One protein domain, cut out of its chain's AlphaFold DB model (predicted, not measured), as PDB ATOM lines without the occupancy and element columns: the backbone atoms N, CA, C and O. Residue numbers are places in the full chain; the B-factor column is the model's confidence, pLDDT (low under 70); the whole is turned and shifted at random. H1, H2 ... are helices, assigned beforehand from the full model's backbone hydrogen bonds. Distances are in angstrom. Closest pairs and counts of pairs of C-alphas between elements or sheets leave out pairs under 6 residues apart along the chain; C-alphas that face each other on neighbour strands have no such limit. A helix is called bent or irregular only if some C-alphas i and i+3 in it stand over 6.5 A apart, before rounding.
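AT A GLANCE: This is residues 2 to 66 of the 605 residues of the protein "Acyl_transf_3 domain-containing protein" of Varroa destructor (UniProt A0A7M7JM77). Three short helices, H1, H2 and H3, make a small cluster at one end, and from it a long link runs out to the far end, where the chain folds back and H4 returns toward the cluster as a lone helix touching no other. Link and H4 together form a long, open arm, which makes most of the length. The printed part has 65 residues with four named helices, in the order H1, H2, H3, H4, and no named strand; the class is all helix. The whole is only just loose, close to extended, with a radius of gyration of the C-alphas of 15.9 A, and it spans 48 by 23 by 18 A.

IN THESE COORDINATES: Find C-alpha 2 at (181.165, 229.104, 295.595); from there H1 runs through residues 2 to 12, 14.5 A from first to last C-alpha. H1 is irregular, but only just: C-alphas 4 and 7 are 6.6 A apart. After Glu 13 comes H2, residues 14 to 20. Next look for C-alpha 26 at (188.541, 226.360, 289.253), where H3 begins; it covers residues 26 to 34 and measures 12.2 A. H4, the longest helix, holds residues 51 to 64 and runs 20.1 A to C-alpha 64 at (178.612, 233.232, 307.052).

HOW THE PARTS SIT: Start at H1, which touches H2 only at the corner by their tight link; the closest C-alphas, those of Ala 10 and Leu 17, are 4.7 A apart. These two run opposite ways at a steep tilt of 43 degrees. H1 and H3 only just touch, with 3 pairs of C-alphas within 8 A, and only at their ends; the closest C-alphas are those of Tyr 3 and Leu 29, at 6.8 A. They run opposite ways at a steep tilt of 52 degrees. H2 and H3, joined by a tight link, are close but not clearly touching: their closest C-alphas, those of Leu 20 and Ala 28, are 7.1 A apart. Their lines stand only just about perpendicular, at 70.4 degrees. H4 is apart from H1, H2 and H3. In the backbones of H2, H3 and H4 every O i to N i+4 pair is within hydrogen-bond range; in H1 it is 5 of 7.

THE WHOLE: Look to Gly 21 and Lys 48 for the two C-alphas farthest apart, 47.8 A. The C-alphas of Leu 2 and Gly 66, first and last printed, are 8.3 A apart. The link from H3 to H4 is long, 16 residues. Residues 33 to 42, 46 to 52 and 59 to 64 stand free, the last of these belonging to H4. The printed part has no cut. The mean pLDDT of the printed part is 72.3; residues 2 to 4, 25 to 39 and 65 to 66 are under 70.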
ATOM      1  N   LEU A   2     181.097 229.321 297.053       62.38
ATOM      2  CA  LEU A   2     181.165 229.104 295.595       62.38
ATOM      3  C   LEU A   2     182.081 227.933 295.182       62.38
ATOM      4  O   LEU A   2     181.645 227.075 294.432       62.38
ATOM      5  N   TYR A   3     183.273 227.803 295.779       65.75
ATOM      6  CA  TYR A   3     184.162 226.642 295.571       65.75
ATOM      7  C   TYR A   3     183.551 225.279 295.951       65.75
ATOM      8  O   TYR A   3     183.979 224.261 295.424       65.75
ATOM      9  N   ARG A   4     182.576 225.247 296.870       68.44
ATOM     10  CA  ARG A   4     181.891 224.014 297.302       68.44
ATOM     11  C   ARG A   4     180.612 223.745 296.512       68.44
ATOM     12  O   ARG A   4     180.351 222.600 296.192       68.44
ATOM     13  N   LEU A   5     179.836 224.787 296.206       71.38
ATOM     14  CA  LEU A   5     178.540 224.649 295.536       71.38
ATOM     15  C   LEU A   5     178.643 224.620 294.013       71.38
ATOM     16  O   LEU A   5     177.776 224.044 293.375       71.38
ATOM     17  N   LEU A   6     179.667 225.235 293.412       71.56
ATOM     18  CA  LEU A   6     179.790 225.274 291.954       71.56
ATOM     19  C   LEU A   6     179.821 223.870 291.325       71.56
ATOM     20  O   LEU A   6     179.113 223.697 290.339       71.56
ATOM     21  N   PRO A   7     180.533 222.865 291.877       76.50
ATOM     22  CA  PRO A   7     180.472 221.502 291.353       76.50
ATOM     23  C   PRO A   7     179.076 220.889 291.424       76.50
ATOM     24  O   PRO A   7     178.639 220.271 290.458       76.50
ATOM     25  N   GLU A   8     178.354 221.099 292.525       78.62
ATOM     26  CA  GLU A   8     176.987 220.596 292.694       78.62
ATOM     27  C   GLU A   8     176.015 221.272 291.714       78.62
ATOM     28  O   GLU A   8     175.266 220.590 291.018       78.62
ATOM     29  N   ILE A   9     176.084 222.601 291.589       76.50
ATOM     30  CA  ILE A   9     175.256 223.387 290.662       76.50
ATOM     31  C   ILE A   9     175.593 223.032 289.210       76.50
ATOM     32  O   ILE A   9     174.694 222.876 288.392       76.50
ATOM     33  N   ALA A  10     176.877 222.871 288.877       76.44
ATOM     34  CA  ALA A  10     177.304 222.472 287.542       76.44
ATOM     35  C   ALA A  10     176.738 221.097 287.170       76.44
ATOM     36  O   ALA A  10     176.255 220.928 286.062       76.44
ATOM     37  N   VAL A  11     176.740 220.129 288.090       79.81
ATOM     38  CA  VAL A  11     176.139 218.809 287.843       79.81
ATOM     39  C   VAL A  11     174.618 218.895 287.668       79.81
ATOM     40  O   VAL A  11     174.065 218.163 286.851       79.81
ATOM     41  N   GLN A  12     173.945 219.788 288.399       82.50
ATOM     42  CA  GLN A  12     172.494 219.987 288.301       82.50
ATOM     43  C   GLN A  12     172.060 220.738 287.034       82.50
ATOM     44  O   GLN A  12     170.953 220.515 286.553       82.50
ATOM     45  N   GLU A  13     172.922 221.591 286.477       80.00
ATOM     46  CA  GLU A  13     172.637 222.433 285.312       80.00
ATOM     47  C   GLU A  13     173.506 222.024 284.107       80.00
ATOM     48  O   GLU A  13     174.636 222.507 283.960       80.00
ATOM     49  N   PRO A  14     172.995 221.186 283.180       77.38
ATOM     50  CA  PRO A  14     173.777 220.640 282.066       77.38
ATOM     51  C   PRO A  14     174.407 221.719 281.183       77.38
ATOM     52  O   PRO A  14     175.541 221.580 280.727       77.38
ATOM     53  N   ILE A  15     173.687 222.827 280.980       72.19
ATOM     54  CA  ILE A  15     174.166 223.980 280.208       72.19
ATOM     55  C   ILE A  15     175.379 224.601 280.903       72.19
ATOM     56  O   ILE A  15     176.381 224.908 280.257       72.19
ATOM     57  N   LEU A  16     175.313 224.768 282.225       71.81
ATOM     58  CA  LEU A  16     176.411 225.332 282.996       71.81
ATOM     59  C   LEU A  16     177.628 224.400 282.962       71.81
ATOM     60  O   LEU A  16     178.732 224.885 282.726       71.81
ATOM     61  N   LEU A  17     177.441 223.083 283.102       74.94
ATOM     62  CA  LEU A  17     178.525 222.101 282.987       74.94
ATOM     63  C   LEU A  17     179.223 222.163 281.629       74.94
ATOM     64  O   LEU A  17     180.450 222.128 281.556       74.94
ATOM     65  N   GLU A  18     178.449 222.289 280.553       75.00
ATOM     66  CA  GLU A  18     178.980 222.370 279.197       75.00
ATOM     67  C   GLU A  18     179.842 223.630 279.010       75.00
ATOM     68  O   GLU A  18     180.932 223.573 278.436       75.00
ATOM     69  N   PHE A  19     179.421 224.769 279.570       70.12
ATOM     70  CA  PHE A  19     180.223 225.995 279.572       70.12
ATOM     71  C   PHE A  19     181.443 225.906 280.492       70.12
ATOM     72  O   PHE A  19     182.528 226.357 280.117       70.12
ATOM     73  N   LEU A  20     181.303 225.290 281.664       70.56
ATOM     74  CA  LEU A  20     182.368 225.151 282.655       70.56
ATOM     75  C   LEU A  20     183.455 224.152 282.225       70.56
ATOM     76  O   LEU A  20     184.640 224.362 282.491       70.56
ATOM     77  N   GLY A  21     183.064 223.098 281.505       72.81
ATOM     78  CA  GLY A  21     183.931 222.038 280.976       72.81
ATOM     79  C   GLY A  21     184.350 220.982 281.969       72.81
ATOM     80  O   GLY A  21     184.723 219.884 281.569       72.81
ATOM     81  N   SER A  22     184.270 221.299 283.253       74.69
ATOM     82  CA  SER A  22     184.332 220.326 284.323       74.69
ATOM     83  C   SER A  22     183.474 220.806 285.494       74.69
ATOM     84  O   SER A  22     183.245 222.012 285.621       74.69
ATOM     85  N   PRO A  23     183.032 219.895 286.375       70.50
ATOM     86  CA  PRO A  23     182.299 220.268 287.581       70.50
ATOM     87  C   PRO A  23     183.133 221.171 288.502       70.50
ATOM     88  O   PRO A  23     182.624 222.115 289.092       70.50
ATOM     89  N   ASN A  24     184.442 220.923 288.592       70.44
ATOM     90  CA  ASN A  24     185.308 221.637 289.530       70.44
ATOM     91  C   ASN A  24     185.726 223.035 289.051       70.44
ATOM     92  O   ASN A  24     186.153 223.823 289.889       70.44
ATOM     93  N   ALA A  25     185.639 223.313 287.738       68.44
ATOM     94  CA  ALA A  25     185.975 224.556 287.023       68.44
ATOM     95  C   ALA A  25     186.605 225.686 287.862       68.44
ATOM     96  O   ALA A  25     186.047 226.772 288.024       68.44
ATOM     97  N   THR A  26     187.820 225.445 288.357       67.69
ATOM     98  CA  THR A  26     188.541 226.360 289.253       67.69
ATOM     99  C   THR A  26     188.828 227.702 288.589       67.69
ATOM    100  O   THR A  26     188.773 228.737 289.248       67.69
ATOM    101  N   TRP A  27     189.024 227.699 287.268       68.12
ATOM    102  CA  TRP A  27     189.174 228.907 286.459       68.12
ATOM    103  C   TRP A  27     187.932 229.812 286.512       68.12
ATOM    104  O   TRP A  27     188.071 231.026 286.437       68.12
ATOM    105  N   ALA A  28     186.718 229.259 286.644       63.97
ATOM    106  CA  ALA A  28     185.484 230.049 286.687       63.97
ATOM    107  C   ALA A  28     185.340 230.766 288.031       63.97
ATOM    108  O   ALA A  28     184.855 231.893 288.099       63.97
ATOM    109  N   LEU A  29     185.811 230.115 289.095       65.50
ATOM    110  CA  LEU A  29     185.890 230.683 290.435       65.50
ATOM    111  C   LEU A  29     186.955 231.779 290.492       65.50
ATOM    112  O   LEU A  29     186.670 232.878 290.957       65.50
ATOM    113  N   GLU A  30     188.130 231.525 289.917       64.75
ATOM    114  CA  GLU A  30     189.195 232.520 289.786       64.75
ATOM    115  C   GLU A  30     188.768 233.705 288.902       64.75
ATOM    116  O   GLU A  30     189.065 234.857 289.208       64.75
ATOM    117  N   MET A  31     188.002 233.451 287.839       63.28
ATOM    118  CA  MET A  31     187.394 234.487 287.008       63.28
ATOM    119  C   MET A  31     186.398 235.329 287.810       63.28
ATOM    120  O   MET A  31     186.448 236.549 287.720       63.28
ATOM    121  N   MET A  32     185.513 234.716 288.602       62.59
ATOM    122  CA  MET A  32     184.575 235.449 289.461       62.59
ATOM    123  C   MET A  32     185.288 236.278 290.537       62.59
ATOM    124  O   MET A  32     184.818 237.365 290.858       62.59
ATOM    125  N   GLU A  33     186.425 235.810 291.062       61.44
ATOM    126  CA  GLU A  33     187.253 236.594 291.988       61.44
ATOM    127  C   GLU A  33     188.006 237.739 291.301       61.44
ATOM    128  O   GLU A  33     188.201 238.795 291.903       61.44
ATOM    129  N   ARG A  34     188.434 237.546 290.047       55.94
ATOM    130  CA  ARG A  34     189.181 238.542 289.265       55.94
ATOM    131  C   ARG A  34     188.289 239.500 288.475       55.94
ATOM    132  O   ARG A  34     188.802 240.499 287.973       55.94
ATOM    133  N   LEU A  35     186.990 239.222 288.330       55.34
ATOM    134  CA  LEU A  35     186.072 240.110 287.621       55.34
ATOM    135  C   LEU A  35     185.890 241.398 288.441       55.34
ATOM    136  O   LEU A  35     185.344 241.342 289.543       55.34
ATOM    137  N   PRO A  36     186.263 242.571 287.905       47.69
ATOM    138  CA  PRO A  36     186.220 243.822 288.662       47.69
ATOM    139  C   PRO A  36     184.796 244.276 289.024       47.69
ATOM    140  O   PRO A  36     184.636 245.162 289.859       47.69
ATOM    141  N   LEU A  37     183.764 243.690 288.404       53.91
ATOM    142  CA  LEU A  37     182.378 244.155 288.503       53.91
ATOM    143  C   LEU A  37     181.486 243.334 289.445       53.91
ATOM    144  O   LEU A  37     180.445 243.846 289.851       53.91
ATOM    145  N   GLY A  38     181.906 242.125 289.845       59.19
ATOM    146  CA  GLY A  38     181.167 241.253 290.770       59.19
ATOM    147  C   GLY A  38     179.675 241.060 290.441       59.19
ATOM    148  O   GLY A  38     179.179 241.448 289.386       59.19
ATOM    149  N   MET A  39     178.926 240.452 291.362       66.12
ATOM    150  CA  MET A  39     177.466 240.585 291.380       66.12
ATOM    151  C   MET A  39     177.105 241.739 292.309       66.12
ATOM    152  O   MET A  39     177.638 241.830 293.416       66.12
ATOM    153  N   ARG A  40     176.195 242.610 291.872       74.56
ATOM    154  CA  ARG A  40     175.731 243.745 292.675       74.56
ATOM    155  C   ARG A  40     174.299 243.503 293.101       74.56
ATOM    156  O   ARG A  40     173.450 243.164 292.283       74.56
ATOM    157  N   VAL A  41     174.056 243.689 294.389       72.62
ATOM    158  CA  VAL A  41     172.740 243.546 295.003       72.62
ATOM    159  C   VAL A  41     172.443 244.838 295.745       72.62
ATOM    160  O   VAL A  41     173.268 245.302 296.530       72.62
ATOM    161  N   GLY A  42     171.280 245.424 295.470       76.25
ATOM    162  CA  GLY A  42     170.750 246.547 296.235       76.25
ATOM    163  C   GLY A  42     169.853 246.038 297.357       76.25
ATOM    164  O   GLY A  42     169.035 245.148 297.133       76.25
ATOM    165  N   ILE A  43     169.993 246.602 298.555       77.25
ATOM    166  CA  ILE A  43     169.094 246.355 299.687       77.25
ATOM    167  C   ILE A  43     168.507 247.704 300.093       77.25
ATOM    168  O   ILE A  43     169.248 248.668 300.266       77.25
ATOM    169  N   CYS A  44     167.185 247.775 300.231       79.19
ATOM    170  CA  CYS A  44     166.512 248.956 300.756       79.19
ATOM    171  C   CYS A  44     166.295 248.774 302.261       79.19
ATOM    172  O   CYS A  44     165.741 247.759 302.686       79.19
ATOM    173  N   LEU A  45     166.753 249.742 303.055       79.56
ATOM    174  CA  LEU A  45     166.551 249.792 304.501       79.56
ATOM    175  C   LEU A  45     165.709 251.025 304.858       79.56
ATOM    176  O   LEU A  45     165.716 252.002 304.108       79.56
ATOM    177  N   PRO A  46     164.986 251.009 305.993       84.44
ATOM    178  CA  PRO A  46     164.324 252.205 306.503       84.44
ATOM    179  C   PRO A  46     165.311 253.367 306.661       84.44
ATOM    180  O   PRO A  46     166.431 253.162 307.120       84.44
ATOM    181  N   SER A  47     164.868 254.596 306.387       77.38
ATOM    182  CA  SER A  47     165.704 255.812 306.450       77.38
ATOM    183  C   SER A  47     166.314 256.113 307.825       77.38
ATOM    184  O   SER A  47     167.208 256.938 307.936       77.38
ATOM    185  N   LYS A  48     165.830 255.454 308.885       80.69
ATOM    186  CA  LYS A  48     166.377 255.560 310.247       80.69
ATOM    187  C   LYS A  48     167.579 254.644 310.499       80.69
ATOM    188  O   LYS A  48     168.164 254.713 311.576       80.69
ATOM    189  N   CYS A  49     167.889 253.726 309.585       78.38
ATOM    190  CA  CYS A  49     169.040 252.846 309.726       78.38
ATOM    191  C   CYS A  49     170.327 253.617 309.435       78.38
ATOM    192  O   CYS A  49     170.412 254.326 308.442       78.38
ATOM    193  N   GLU A  50     171.333 253.431 310.284       77.81
ATOM    194  CA  GLU A  50     172.673 253.961 310.049       77.81
ATOM    195  C   GLU A  50     173.412 253.111 308.997       77.81
ATOM    196  O   GLU A  50     173.242 251.889 308.941       77.81
ATOM    197  N   ASP A  51     174.291 253.729 308.207       74.50
ATOM    198  CA  ASP A  51     175.130 253.069 307.190       74.50
ATOM    199  C   ASP A  51     175.963 251.897 307.740       74.50
ATOM    200  O   ASP A  51     176.268 250.918 307.040       74.50
ATOM    201  N   SER A  52     176.305 251.964 309.029       77.44
ATOM    202  CA  SER A  52     176.997 250.911 309.775       77.44
ATOM    203  C   SER A  52     176.236 249.576 309.721       77.44
ATOM    204  O   SER A  52     176.853 248.509 309.620       77.44
ATOM    205  N   VAL A  53     174.898 249.623 309.679       82.50
ATOM    206  CA  VAL A  53     174.012 248.456 309.598       82.50
ATOM    207  C   VAL A  53     174.204 247.721 308.279       82.50
ATOM    208  O   VAL A  53     174.295 246.495 308.287       82.50
ATOM    209  N   VAL A  54     174.322 248.439 307.155       78.31
ATOM    210  CA  VAL A  54     174.561 247.827 305.838       78.31
ATOM    211  C   VAL A  54     175.886 247.078 305.856       78.31
ATOM    212  O   VAL A  54     175.945 245.908 305.480       78.31
ATOM    213  N   THR A  55     176.941 247.724 306.352       78.69
ATOM    214  CA  THR A  55     178.278 247.123 306.423       78.69
ATOM    215  C   THR A  55     178.277 245.879 307.308       78.69
ATOM    216  O   THR A  55     178.789 244.832 306.907       78.69
ATOM    217  N   HIS A  56     177.640 245.956 308.476       82.94
ATOM    218  CA  HIS A  56     177.526 244.833 309.398       82.94
ATOM    219  C   HIS A  56     176.698 243.679 308.807       82.94
ATOM    220  O   HIS A  56     177.087 242.517 308.919       82.94
ATOM    221  N   LEU A  57     175.585 243.973 308.131       80.12
ATOM    222  CA  LEU A  57     174.732 242.970 307.493       80.12
ATOM    223  C   LEU A  57     175.484 242.271 306.356       80.12
ATOM    224  O   LEU A  57     175.530 241.042 306.312       80.12
ATOM    225  N   VAL A  58     176.166 243.034 305.503       79.38
ATOM    226  CA  VAL A  58     176.992 242.511 304.409       79.38
ATOM    227  C   VAL A  58     178.141 241.645 304.935       79.38
ATOM    228  O   VAL A  58     178.350 240.547 304.421       79.38
ATOM    229  N   GLN A  59     178.851 242.074 305.980       79.69
ATOM    230  CA  GLN A  59     179.941 241.292 306.572       79.69
ATOM    231  C   GLN A  59     179.441 240.030 307.278       79.69
ATOM    232  O   GLN A  59     180.053 238.973 307.145       79.69
ATOM    233  N   LYS A  60     178.322 240.108 308.003       82.00
ATOM    234  CA  LYS A  60     177.772 238.973 308.750       82.00
ATOM    235  C   LYS A  60     177.157 237.926 307.826       82.00
ATOM    236  O   LYS A  60     177.463 236.742 307.960       82.00
ATOM    237  N   PHE A  61     176.323 238.342 306.870       76.00
ATOM    238  CA  PHE A  61     175.756 237.431 305.875       76.00
ATOM    239  C   PHE A  61     176.833 236.934 304.914       76.00
ATOM    240  O   PHE A  61     176.988 235.727 304.753       76.00
ATOM    241  N   GLY A  62     177.631 237.833 304.335       73.06
ATOM    242  CA  GLY A  62     178.728 237.464 303.443       73.06
ATOM    243  C   GLY A  62     179.724 236.528 304.124       73.06
ATOM    244  O   GLY A  62     180.000 235.446 303.611       73.06
ATOM    245  N   GLY A  63     180.172 236.870 305.334       71.75
ATOM    246  CA  GLY A  63     181.090 236.066 306.140       71.75
ATOM    247  C   GLY A  63     180.554 234.670 306.462       71.75
ATOM    248  O   GLY A  63     181.284 233.696 306.286       71.75
ATOM    249  N   LYS A  64     179.265 234.538 306.819       73.38
ATOM    250  CA  LYS A  64     178.612 233.232 307.052       73.38
ATOM    251  C   LYS A  64     178.707 232.306 305.835       73.38
ATOM    252  O   LYS A  64     178.859 231.096 305.984       73.38
ATOM    253  N   TYR A  65     178.636 232.875 304.638       68.38
ATOM    254  CA  TYR A  65     178.705 232.146 303.374       68.38
ATOM    255  C   TYR A  65     180.115 232.168 302.742       68.38
ATOM    256  O   TYR A  65     180.332 231.618 301.661       68.38
ATOM    257  N   GLY A  66     181.115 232.762 303.398       67.44
ATOM    258  CA  GLY A  66     182.453 232.950 302.827       67.44
ATOM    259  C   GLY A  66     182.445 233.758 301.522       67.44
ATOM    260  O   GLY A  66     183.241 233.488 300.626       67.44
TER     261      GLY A  66